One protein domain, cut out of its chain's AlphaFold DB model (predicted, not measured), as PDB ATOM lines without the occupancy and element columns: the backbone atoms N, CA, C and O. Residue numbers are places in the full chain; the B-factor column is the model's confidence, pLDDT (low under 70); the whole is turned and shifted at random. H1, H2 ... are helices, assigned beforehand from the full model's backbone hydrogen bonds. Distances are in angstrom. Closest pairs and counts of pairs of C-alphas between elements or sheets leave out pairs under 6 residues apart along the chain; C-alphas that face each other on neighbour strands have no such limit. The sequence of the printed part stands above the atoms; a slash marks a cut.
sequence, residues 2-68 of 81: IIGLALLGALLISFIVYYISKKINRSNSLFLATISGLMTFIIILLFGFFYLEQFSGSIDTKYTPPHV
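What this domain is: This is residues 2 to 68 of the 81 residues of an uncharacterized protein of SAR116 cluster bacterium (UniProt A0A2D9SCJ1). Look for a long helical hairpin, H2 folded back beside H1, with a tail, residues 53 to 68, that sticks out free and makes much of the length. The printed part has 67 residues with two named helices, H1 then H2, and no named strand; its class is all helix. It is extended, with a radius of gyration of the C-alphas of 20.2 A, and spans 73 by 22 by 14 A.

How they stand to each other: Begin with H2, residues 29 to 53, the longest helix. H1, residues 2 to 23, touches it; their closest C-alphas, those of Ala 10 and Gly 37, are 4.4 A apart. They form a helical hairpin and run opposite ways at a shallow tilt of 27 degrees. In both H1 and H2 every O i to N i+4 pair is within hydrogen-bond range.

Where its parts are: Find C-alpha 29 at (244.306, 196.388, 196.880); from there H2 runs 36.2 A to C-alpha 53 at (215.982, 204.244, 175.761). H1 begins at C-alpha 2, (223.564, 194.528, 178.715), and runs 31.5 A to C-alpha 23.

The domain as a whole: The C-alphas of Asn 25 and Val 68, the two farthest apart, are 73.9 A apart. The printed part has no cut, and the link from H1 to H2 is tight. Look at residues 57 to 68 for pLDDT under 70.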
ATOM      1  N   ILE A   2     222.836 193.423 178.052       89.50
ATOM      2  CA  ILE A   2     223.564 194.528 178.715       89.50
ATOM      3  C   ILE A   2     224.028 194.208 180.140       89.50
ATOM      4  O   ILE A   2     225.177 194.469 180.469       89.50
ATOM      5  N   ILE A   3     223.192 193.560 180.955       91.50
ATOM      6  CA  ILE A   3     223.582 193.137 182.313       91.50
ATOM      7  C   ILE A   3     224.786 192.178 182.272       91.50
ATOM      8  O   ILE A   3     225.714 192.310 183.063       91.50
ATOM      9  N   GLY A   4     224.808 191.246 181.312       92.19
ATOM     10  CA  GLY A   4     225.936 190.330 181.123       92.19
ATOM     11  C   GLY A   4     227.216 191.053 180.692       92.19
ATOM     12  O   GLY A   4     228.292 190.752 181.202       92.19
ATOM     13  N   LEU A   5     227.095 192.053 179.813       92.69
ATOM     14  CA  LEU A   5     228.214 192.906 179.405       92.69
ATOM     15  C   LEU A   5     228.761 193.723 180.588       92.69
ATOM     16  O   LEU A   5     229.973 193.820 180.763       92.69
ATOM     17  N   ALA A   6     227.871 194.258 181.428       94.62
ATOM     18  CA  ALA A   6     228.239 194.994 182.631       94.62
ATOM     19  C   ALA A   6     229.004 194.110 183.627       94.62
ATOM     20  O   ALA A   6     230.017 194.549 184.167       94.62
ATOM     21  N   LEU A   7     228.575 192.858 183.831       95.56
ATOM     22  CA  LEU A   7     229.281 191.902 184.693       95.56
ATOM     23  C   LEU A   7     230.684 191.571 184.166       95.56
ATOM     24  O   LEU A   7     231.646 191.595 184.932       95.56
ATOM     25  N   LEU A   8     230.821 191.302 182.863       96.06
ATOM     26  CA  LEU A   8     232.121 191.032 182.239       96.06
ATOM     27  C   LEU A   8     233.063 192.238 182.330       96.06
ATOM     28  O   LEU A   8     234.225 192.084 182.707       96.06
ATOM     29  N   GLY A   9     232.559 193.440 182.035       93.81
ATOM     30  CA  GLY A   9     233.327 194.679 182.156       93.81
ATOM     31  C   GLY A   9     233.772 194.950 183.594       93.81
ATOM     32  O   GLY A   9     234.933 195.286 183.831       93.81
ATOM     33  N   ALA A  10     232.883 194.734 184.565       95.94
ATOM     34  CA  ALA A  10     233.188 194.886 185.983       95.94
ATOM     35  C   ALA A  10     234.268 193.904 186.460       95.94
ATOM     36  O   ALA A  10     235.193 194.316 187.158       95.94
ATOM     37  N   LEU A  11     234.195 192.631 186.051       96.00
ATOM     38  CA  LEU A  11     235.213 191.626 186.374       96.00
ATOM     39  C   LEU A  11     236.579 191.987 185.782       96.00
ATOM     40  O   LEU A  11     237.583 191.932 186.492       96.00
ATOM     41  N   LEU A  12     236.619 192.403 184.511       96.25
ATOM     42  CA  LEU A  12     237.854 192.824 183.845       96.25
ATOM     43  C   LEU A  12     238.505 194.013 184.554       96.25
ATOM     44  O   LEU A  12     239.683 193.947 184.906       96.25
ATOM     45  N   ILE A  13     237.745 195.084 184.807       95.31
ATOM     46  CA  ILE A  13     238.273 196.271 185.490       95.31
ATOM     47  C   ILE A  13     238.706 195.935 186.916       95.31
ATOM     48  O   ILE A  13     239.794 196.337 187.325       95.31
ATOM     49  N   SER A  14     237.912 195.158 187.656       94.62
ATOM     50  CA  SER A  14     238.261 194.746 189.017       94.62
ATOM     51  C   SER A  14     239.590 193.986 189.049       94.62
ATOM     52  O   SER A  14     240.462 194.289 189.866       94.62
ATOM     53  N   PHE A  15     239.807 193.067 188.101       95.06
ATOM     54  CA  PHE A  15     241.054 192.310 188.002       95.06
ATOM     55  C   PHE A  15     242.255 193.199 187.654       95.06
ATOM     56  O   PHE A  15     243.319 193.081 188.266       95.06
ATOM     57  N   ILE A  16     242.079 194.137 186.717       95.06
ATOM     58  CA  ILE A  16     243.113 195.111 186.340       95.06
ATOM     59  C   ILE A  16     243.488 195.988 187.540       95.06
ATOM     60  O   ILE A  16     244.670 196.137 187.857       95.06
ATOM     61  N   VAL A  17     242.496 196.534 188.247       94.06
ATOM     62  CA  VAL A  17     242.718 197.400 189.412       94.06
ATOM     63  C   VAL A  17     243.377 196.629 190.549       94.06
ATOM     64  O   VAL A  17     244.292 197.159 191.183       94.06
ATOM     65  N   TYR A  18     242.981 195.374 190.781       93.56
ATOM     66  CA  TYR A  18     243.645 194.496 191.741       93.56
ATOM     67  C   TYR A  18     245.119 194.296 191.388       93.56
ATOM     68  O   TYR A  18     245.990 194.507 192.234       93.56
ATOM     69  N   TYR A  19     245.411 193.943 190.133       93.88
ATOM     70  CA  TYR A  19     246.772 193.679 189.674       93.88
ATOM     71  C   TYR A  19     247.669 194.915 189.802       93.88
ATOM     72  O   TYR A  19     248.765 194.836 190.362       93.88
ATOM     73  N   ILE A  20     247.183 196.081 189.363       93.44
ATOM     74  CA  ILE A  20     247.898 197.357 189.500       93.44
ATOM     75  C   ILE A  20     248.110 197.694 190.979       93.44
ATOM     76  O   ILE A  20     249.232 197.999 191.381       93.44
ATOM     77  N   SER A  21     247.062 197.592 191.803       90.25
ATOM     78  CA  SER A  21     247.120 197.926 193.232       90.25
ATOM     79  C   SER A  21     248.074 197.015 194.010       90.25
ATOM     80  O   SER A  21     248.748 197.469 194.935       90.25
ATOM     81  N   LYS A  22     248.165 195.741 193.618       90.69
ATOM     82  CA  LYS A  22     249.123 194.784 194.177       90.69
ATOM     83  C   LYS A  22     250.553 195.108 193.750       90.69
ATOM     84  O   LYS A  22     251.451 195.063 194.581       90.69
ATOM     85  N   LYS A  23     250.764 195.507 192.490       90.50
ATOM     86  CA  LYS A  23     252.083 195.908 191.968       90.50
ATOM     87  C   LYS A  23     252.662 197.135 192.685       90.50
ATOM     88  O   LYS A  23     253.873 197.233 192.830       90.50
ATOM     89  N   ILE A  24     251.811 198.045 193.162       90.88
ATOM     90  CA  ILE A  24     252.217 199.233 193.937       90.88
ATOM     91  C   ILE A  24     252.226 199.003 195.461       90.88
ATOM     92  O   ILE A  24     252.275 199.970 196.216       90.88
ATOM     93  N   ASN A  25     252.152 197.746 195.926       83.81
ATOM     94  CA  ASN A  25     252.146 197.368 197.347       83.81
ATOM     95  C   ASN A  25     251.093 198.097 198.205       83.81
ATOM     96  O   ASN A  25     251.295 198.331 199.399       83.81
ATOM     97  N   ARG A  26     249.925 198.431 197.639       80.50
ATOM     98  CA  ARG A  26     248.816 198.941 198.456       80.50
ATOM     99  C   ARG A  26     248.179 197.802 199.249       80.50
ATOM    100  O   ARG A  26     247.613 196.872 198.669       80.50
ATOM    101  N   SER A  27     248.191 197.932 200.576       82.75
ATOM    102  CA  SER A  27     247.546 196.997 201.512       82.75
ATOM    103  C   SER A  27     246.055 196.796 201.211       82.75
ATOM    104  O   SER A  27     245.544 195.687 201.320       82.75
ATOM    105  N   ASN A  28     245.378 197.841 200.726       89.25
ATOM    106  CA  ASN A  28     243.937 197.842 200.449       89.25
ATOM    107  C   ASN A  28     243.589 197.481 198.990       89.25
ATOM    108  O   ASN A  28     242.547 197.886 198.475       89.25
ATOM    109  N   SER A  29     244.466 196.748 198.299       88.44
ATOM    110  CA  SER A  29     244.306 196.388 196.880       88.44
ATOM    111  C   SER A  29     242.996 195.656 196.570       88.44
ATOM    112  O   SER A  29     242.347 195.977 195.577       88.44
ATOM    113  N   LEU A  30     242.569 194.733 197.439       89.94
ATOM    114  CA  LEU A  30     241.294 194.020 197.294       89.94
ATOM    115  C   LEU A  30     240.099 194.982 197.378       89.94
ATOM    116  O   LEU A  30     239.212 194.943 196.537       89.94
ATOM    117  N   PHE A  31     240.102 195.887 198.357       91.81
ATOM    118  CA  PHE A  31     239.018 196.850 198.561       91.81
ATOM    119  C   PHE A  31     238.860 197.798 197.364       91.81
ATOM    120  O   PHE A  31     237.749 198.013 196.878       91.81
ATOM    121  N   LEU A  32     239.977 198.313 196.836       91.50
ATOM    122  CA  LEU A  32     239.982 199.173 195.648       91.50
ATOM    123  C   LEU A  32     239.489 198.432 194.399       91.50
ATOM    124  O   LEU A  32     238.735 198.993 193.602       91.50
ATOM    125  N   ALA A  33     239.874 197.167 194.234       92.31
ATOM    126  CA  ALA A  33     239.405 196.323 193.139       92.31
ATOM    127  C   ALA A  33     237.893 196.063 193.210       92.31
ATOM    128  O   ALA A  33     237.205 196.137 192.192       92.31
ATOM    129  N   THR A  34     237.356 195.808 194.403       93.69
ATOM    130  CA  THR A  34     235.919 195.577 194.590       93.69
ATOM    131  C   THR A  34     235.109 196.844 194.324       93.69
ATOM    132  O   THR A  34     234.132 196.797 193.578       93.69
ATOM    133  N   ILE A  35     235.527 197.991 194.874       96.06
ATOM    134  CA  ILE A  35     234.832 199.269 194.648       96.06
ATOM    135  C   ILE A  35     234.882 199.670 193.178       96.06
ATOM    136  O   ILE A  35     233.859 200.056 192.619       96.06
ATOM    137  N   SER A  36     236.047 199.569 192.538       94.94
ATOM    138  CA  SER A  36     236.170 199.908 191.116       94.94
ATOM    139  C   SER A  36     235.294 199.013 190.239       94.94
ATOM    140  O   SER A  36     234.584 199.538 189.387       94.94
ATOM    141  N   GLY A  37     235.256 197.701 190.497       96.00
ATOM    142  CA  GLY A  37     234.359 196.777 189.801       96.00
ATOM    143  C   GLY A  37     232.882 197.138 189.977       96.00
ATOM    144  O   GLY A  37     232.149 197.211 188.991       96.00
ATOM    145  N   LEU A  38     232.450 197.439 191.208       96.75
ATOM    146  CA  LEU A  38     231.077 197.870 191.493       96.75
ATOM    147  C   LEU A  38     230.725 199.172 190.755       96.75
ATOM    148  O   LEU A  38     229.668 199.265 190.132       96.75
ATOM    149  N   MET A  39     231.625 200.156 190.774       96.50
ATOM    150  CA  MET A  39     231.438 201.422 190.061       96.50
ATOM    151  C   MET A  39     231.336 201.207 188.549       96.50
ATOM    152  O   MET A  39     230.432 201.742 187.914       96.50
ATOM    153  N   THR A  40     232.215 200.387 187.967       95.75
ATOM    154  CA  THR A  40     232.154 200.030 186.545       95.75
ATOM    155  C   THR A  40     230.841 199.339 186.193       95.75
ATOM    156  O   THR A  40     230.233 199.687 185.183       95.75
ATOM    157  N   PHE A  41     230.374 198.406 187.027       96.94
ATOM    158  CA  PHE A  41     229.098 197.726 186.816       96.94
ATOM    159  C   PHE A  41     227.941 198.725 186.724       96.94
ATOM    160  O   PHE A  41     227.189 198.696 185.752       96.94
ATOM    161  N   ILE A  42     227.844 199.638 187.695       96.81
ATOM    162  CA  ILE A  42     226.790 200.660 187.760       96.81
ATOM    163  C   ILE A  42     226.845 201.586 186.540       96.81
ATOM    164  O   ILE A  42     225.814 201.845 185.921       96.81
ATOM    165  N   ILE A  43     228.040 202.053 186.169       96.19
ATOM    166  CA  ILE A  43     228.230 202.949 185.020       96.19
ATOM    167  C   ILE A  43     227.773 202.262 183.729       96.19
ATOM    168  O   ILE A  43     226.955 202.823 183.003       96.19
ATOM    169  N   ILE A  44     228.239 201.041 183.451       95.50
ATOM    170  CA  ILE A  44     227.859 200.318 182.228       95.50
ATOM    171  C   ILE A  44     226.349 200.057 182.196       95.50
ATOM    172  O   ILE A  44     225.735 200.169 181.138       95.50
ATOM    173  N   LEU A  45     225.741 199.741 183.342       95.25
ATOM    174  CA  LEU A  45     224.295 199.546 183.444       95.25
ATOM    175  C   LEU A  45     223.512 200.808 183.080       95.25
ATOM    176  O   LEU A  45     222.614 200.743 182.245       95.25
ATOM    177  N   LEU A  46     223.870 201.947 183.681       95.06
ATOM    178  CA  LEU A  46     223.212 203.230 183.433       95.06
ATOM    179  C   LEU A  46     223.333 203.642 181.966       95.06
ATOM    180  O   LEU A  46     222.327 203.922 181.319       95.06
ATOM    181  N   PHE A  47     224.550 203.618 181.416       93.94
ATOM    182  CA  PHE A  47     224.767 203.951 180.009       93.94
ATOM    183  C   PHE A  47     224.085 202.960 179.066       93.94
ATOM    184  O   PHE A  47     223.542 203.369 178.045       93.94
ATOM    185  N   GLY A  48     224.070 201.671 179.406       92.69
ATOM    186  CA  GLY A  48     223.383 200.654 178.618       92.69
ATOM    187  C   GLY A  48     221.871 200.873 178.565       92.69
ATOM    188  O   GLY A  48     221.273 200.707 177.504       92.69
ATOM    189  N   PHE A  49     221.257 201.287 179.676       90.56
ATOM    190  CA  PHE A  49     219.838 201.633 179.704       90.56
ATOM    191  C   PHE A  49     219.532 202.940 178.974       90.56
ATOM    192  O   PHE A  49     218.599 202.955 178.178       90.56
ATOM    193  N   PHE A  50     220.340 203.988 179.149       90.12
ATOM    194  CA  PHE A  50     220.173 205.223 178.374       90.12
ATOM    195  C   PHE A  50     220.340 204.994 176.871       90.12
ATOM    196  O   PHE A  50     219.599 205.558 176.070       90.12
ATOM    197  N   TYR A  51     221.285 204.141 176.473       89.44
ATOM    198  CA  TYR A  51     221.453 203.763 175.074       89.44
ATOM    199  C   TYR A  51     220.207 203.049 174.540       89.44
ATOM    200  O   TYR A  51     219.723 203.392 173.471       89.44
ATOM    201  N   LEU A  52     219.654 202.094 175.294       87.31
ATOM    202  CA  LEU A  52     218.418 201.389 174.935       87.31
ATOM    203  C   LEU A  52     217.205 202.314 174.836       87.31
ATOM    204  O   LEU A  52     216.367 202.108 173.962       87.31
ATOM    205  N   GLU A  53     217.099 203.299 175.726       84.44
ATOM    206  CA  GLU A  53     215.982 204.244 175.761       84.44
ATOM    207  C   GLU A  53     215.834 204.980 174.422       84.44
ATOM    208  O   GLU A  53     214.723 205.116 173.916       84.44
ATOM    209  N   GLN A  54     216.949 205.333 173.774       79.56
ATOM    210  CA  GLN A  54     216.950 205.969 172.448       79.56
ATOM    211  C   GLN A  54     216.344 205.095 171.340       79.56
ATOM    212  O   GLN A  54     215.877 205.621 170.332       79.56
ATOM    213  N   PHE A  55     216.347 203.772 171.516       78.88
ATOM    214  CA  PHE A  55     215.748 202.814 170.582       78.88
ATOM    215  C   PHE A  55     214.409 202.265 171.078       78.88
ATOM    216  O   PHE A  55     213.775 201.474 170.376       78.88
ATOM    217  N   SER A  56     213.966 202.657 172.276       71.88
ATOM    218  CA  SER A  56     212.635 202.315 172.752       71.88
ATOM    219  C   SER A  56     211.628 203.154 171.967       71.88
ATOM    220  O   SER A  56     211.611 204.380 172.051       71.88
ATOM    221  N   GLY A  57     210.851 202.493 171.103       67.12
ATOM    222  CA  GLY A  57     209.787 203.148 170.342       67.12
ATOM    223  C   GLY A  57     208.842 203.895 171.282       67.12
ATOM    224  O   GLY A  57     208.690 203.505 172.441       67.12
ATOM    225  N   SER A  58     208.219 204.971 170.794       64.88
ATOM    226  CA  SER A  58     207.272 205.761 171.580       64.88
ATOM    227  C   SER A  58     206.217 204.840 172.188       64.88
ATOM    228  O   SER A  58     205.395 204.279 171.466       64.88
ATOM    229  N   ILE A  59     206.248 204.668 173.508       58.53
ATOM    230  CA  ILE A  59     205.165 204.001 174.223       58.53
ATOM    231  C   ILE A  59     203.957 204.923 174.044       58.53
ATOM    232  O   ILE A  59     203.957 206.023 174.598       58.53
ATOM    233  N   ASP A  60     202.971 204.531 173.225       59.84
ATOM    234  CA  ASP A  60     201.741 205.310 173.077       59.84
ATOM    235  C   ASP A  60     200.954 205.195 174.386       59.84
ATOM    236  O   ASP A  60     200.149 204.294 174.606       59.84
ATOM    237  N   THR A  61     201.260 206.090 175.321       61.62
ATOM    238  CA  THR A  61     200.565 206.212 176.602       61.62
ATOM    239  C   THR A  61     199.262 206.996 176.459       61.62
ATOM    240  O   THR A  61     198.646 207.331 177.474       61.62
ATOM    241  N   LYS A  62     198.805 207.282 175.225       59.09
ATOM    242  CA  LYS A  62     197.493 207.883 174.954       59.09
ATOM    243  C   LYS A  62     196.384 206.881 175.260       59.09
ATOM    244  O   LYS A  62     195.741 206.312 174.384       59.09
ATOM    245  N   TYR A  63     196.132 206.702 176.546       59.59
ATOM    246  CA  TYR A  63     194.872 206.186 177.031       59.59
ATOM    247  C   TYR A  63     193.861 207.326 176.989       59.59
ATOM    248  O   TYR A  63     193.998 208.316 177.709       59.59
ATOM    249  N   THR A  64     192.859 207.213 176.123       63.72
ATOM    250  CA  THR A  64     191.697 208.096 176.186       63.72
ATOM    251  C   THR A  64     190.747 207.508 177.230       63.72
ATOM    252  O   THR A  64     190.199 206.427 177.000       63.72
ATOM    253  N   PRO A  65     190.588 208.138 178.410       61.56
ATOM    254  CA  PRO A  65     189.710 207.596 179.433       61.56
ATOM    255  C   PRO A  65     188.264 207.566 178.917       61.56
ATOM    256  O   PRO A  65     187.834 208.523 178.269       61.56
ATOM    257  N   PRO A  66     187.502 206.495 179.198       64.44
ATOM    258  CA  PRO A  66     186.125 206.387 178.746       64.44
ATOM    259  C   PRO A  66     185.262 207.468 179.392       64.44
ATOM    260  O   PRO A  66     185.353 207.729 180.596       64.44
ATOM    261  N   HIS A  67     184.383 208.074 178.599       59.97
ATOM    262  CA  HIS A  67     183.434 209.053 179.109       59.97
ATOM    263  C   HIS A  67     182.247 208.342 179.772       59.97
ATOM    264  O   HIS A  67     181.641 207.430 179.206       59.97
ATOM    265  N   VAL A  68     181.892 208.772 180.986       60.41
ATOM    266  CA  VAL A  68     180.709 208.280 181.702       60.41
ATOM    267  C   VAL A  68     179.596 209.311 181.567       60.41
ATOM    268  O   VAL A  68     179.701 210.412 182.101       60.41
TER     269      VAL A  68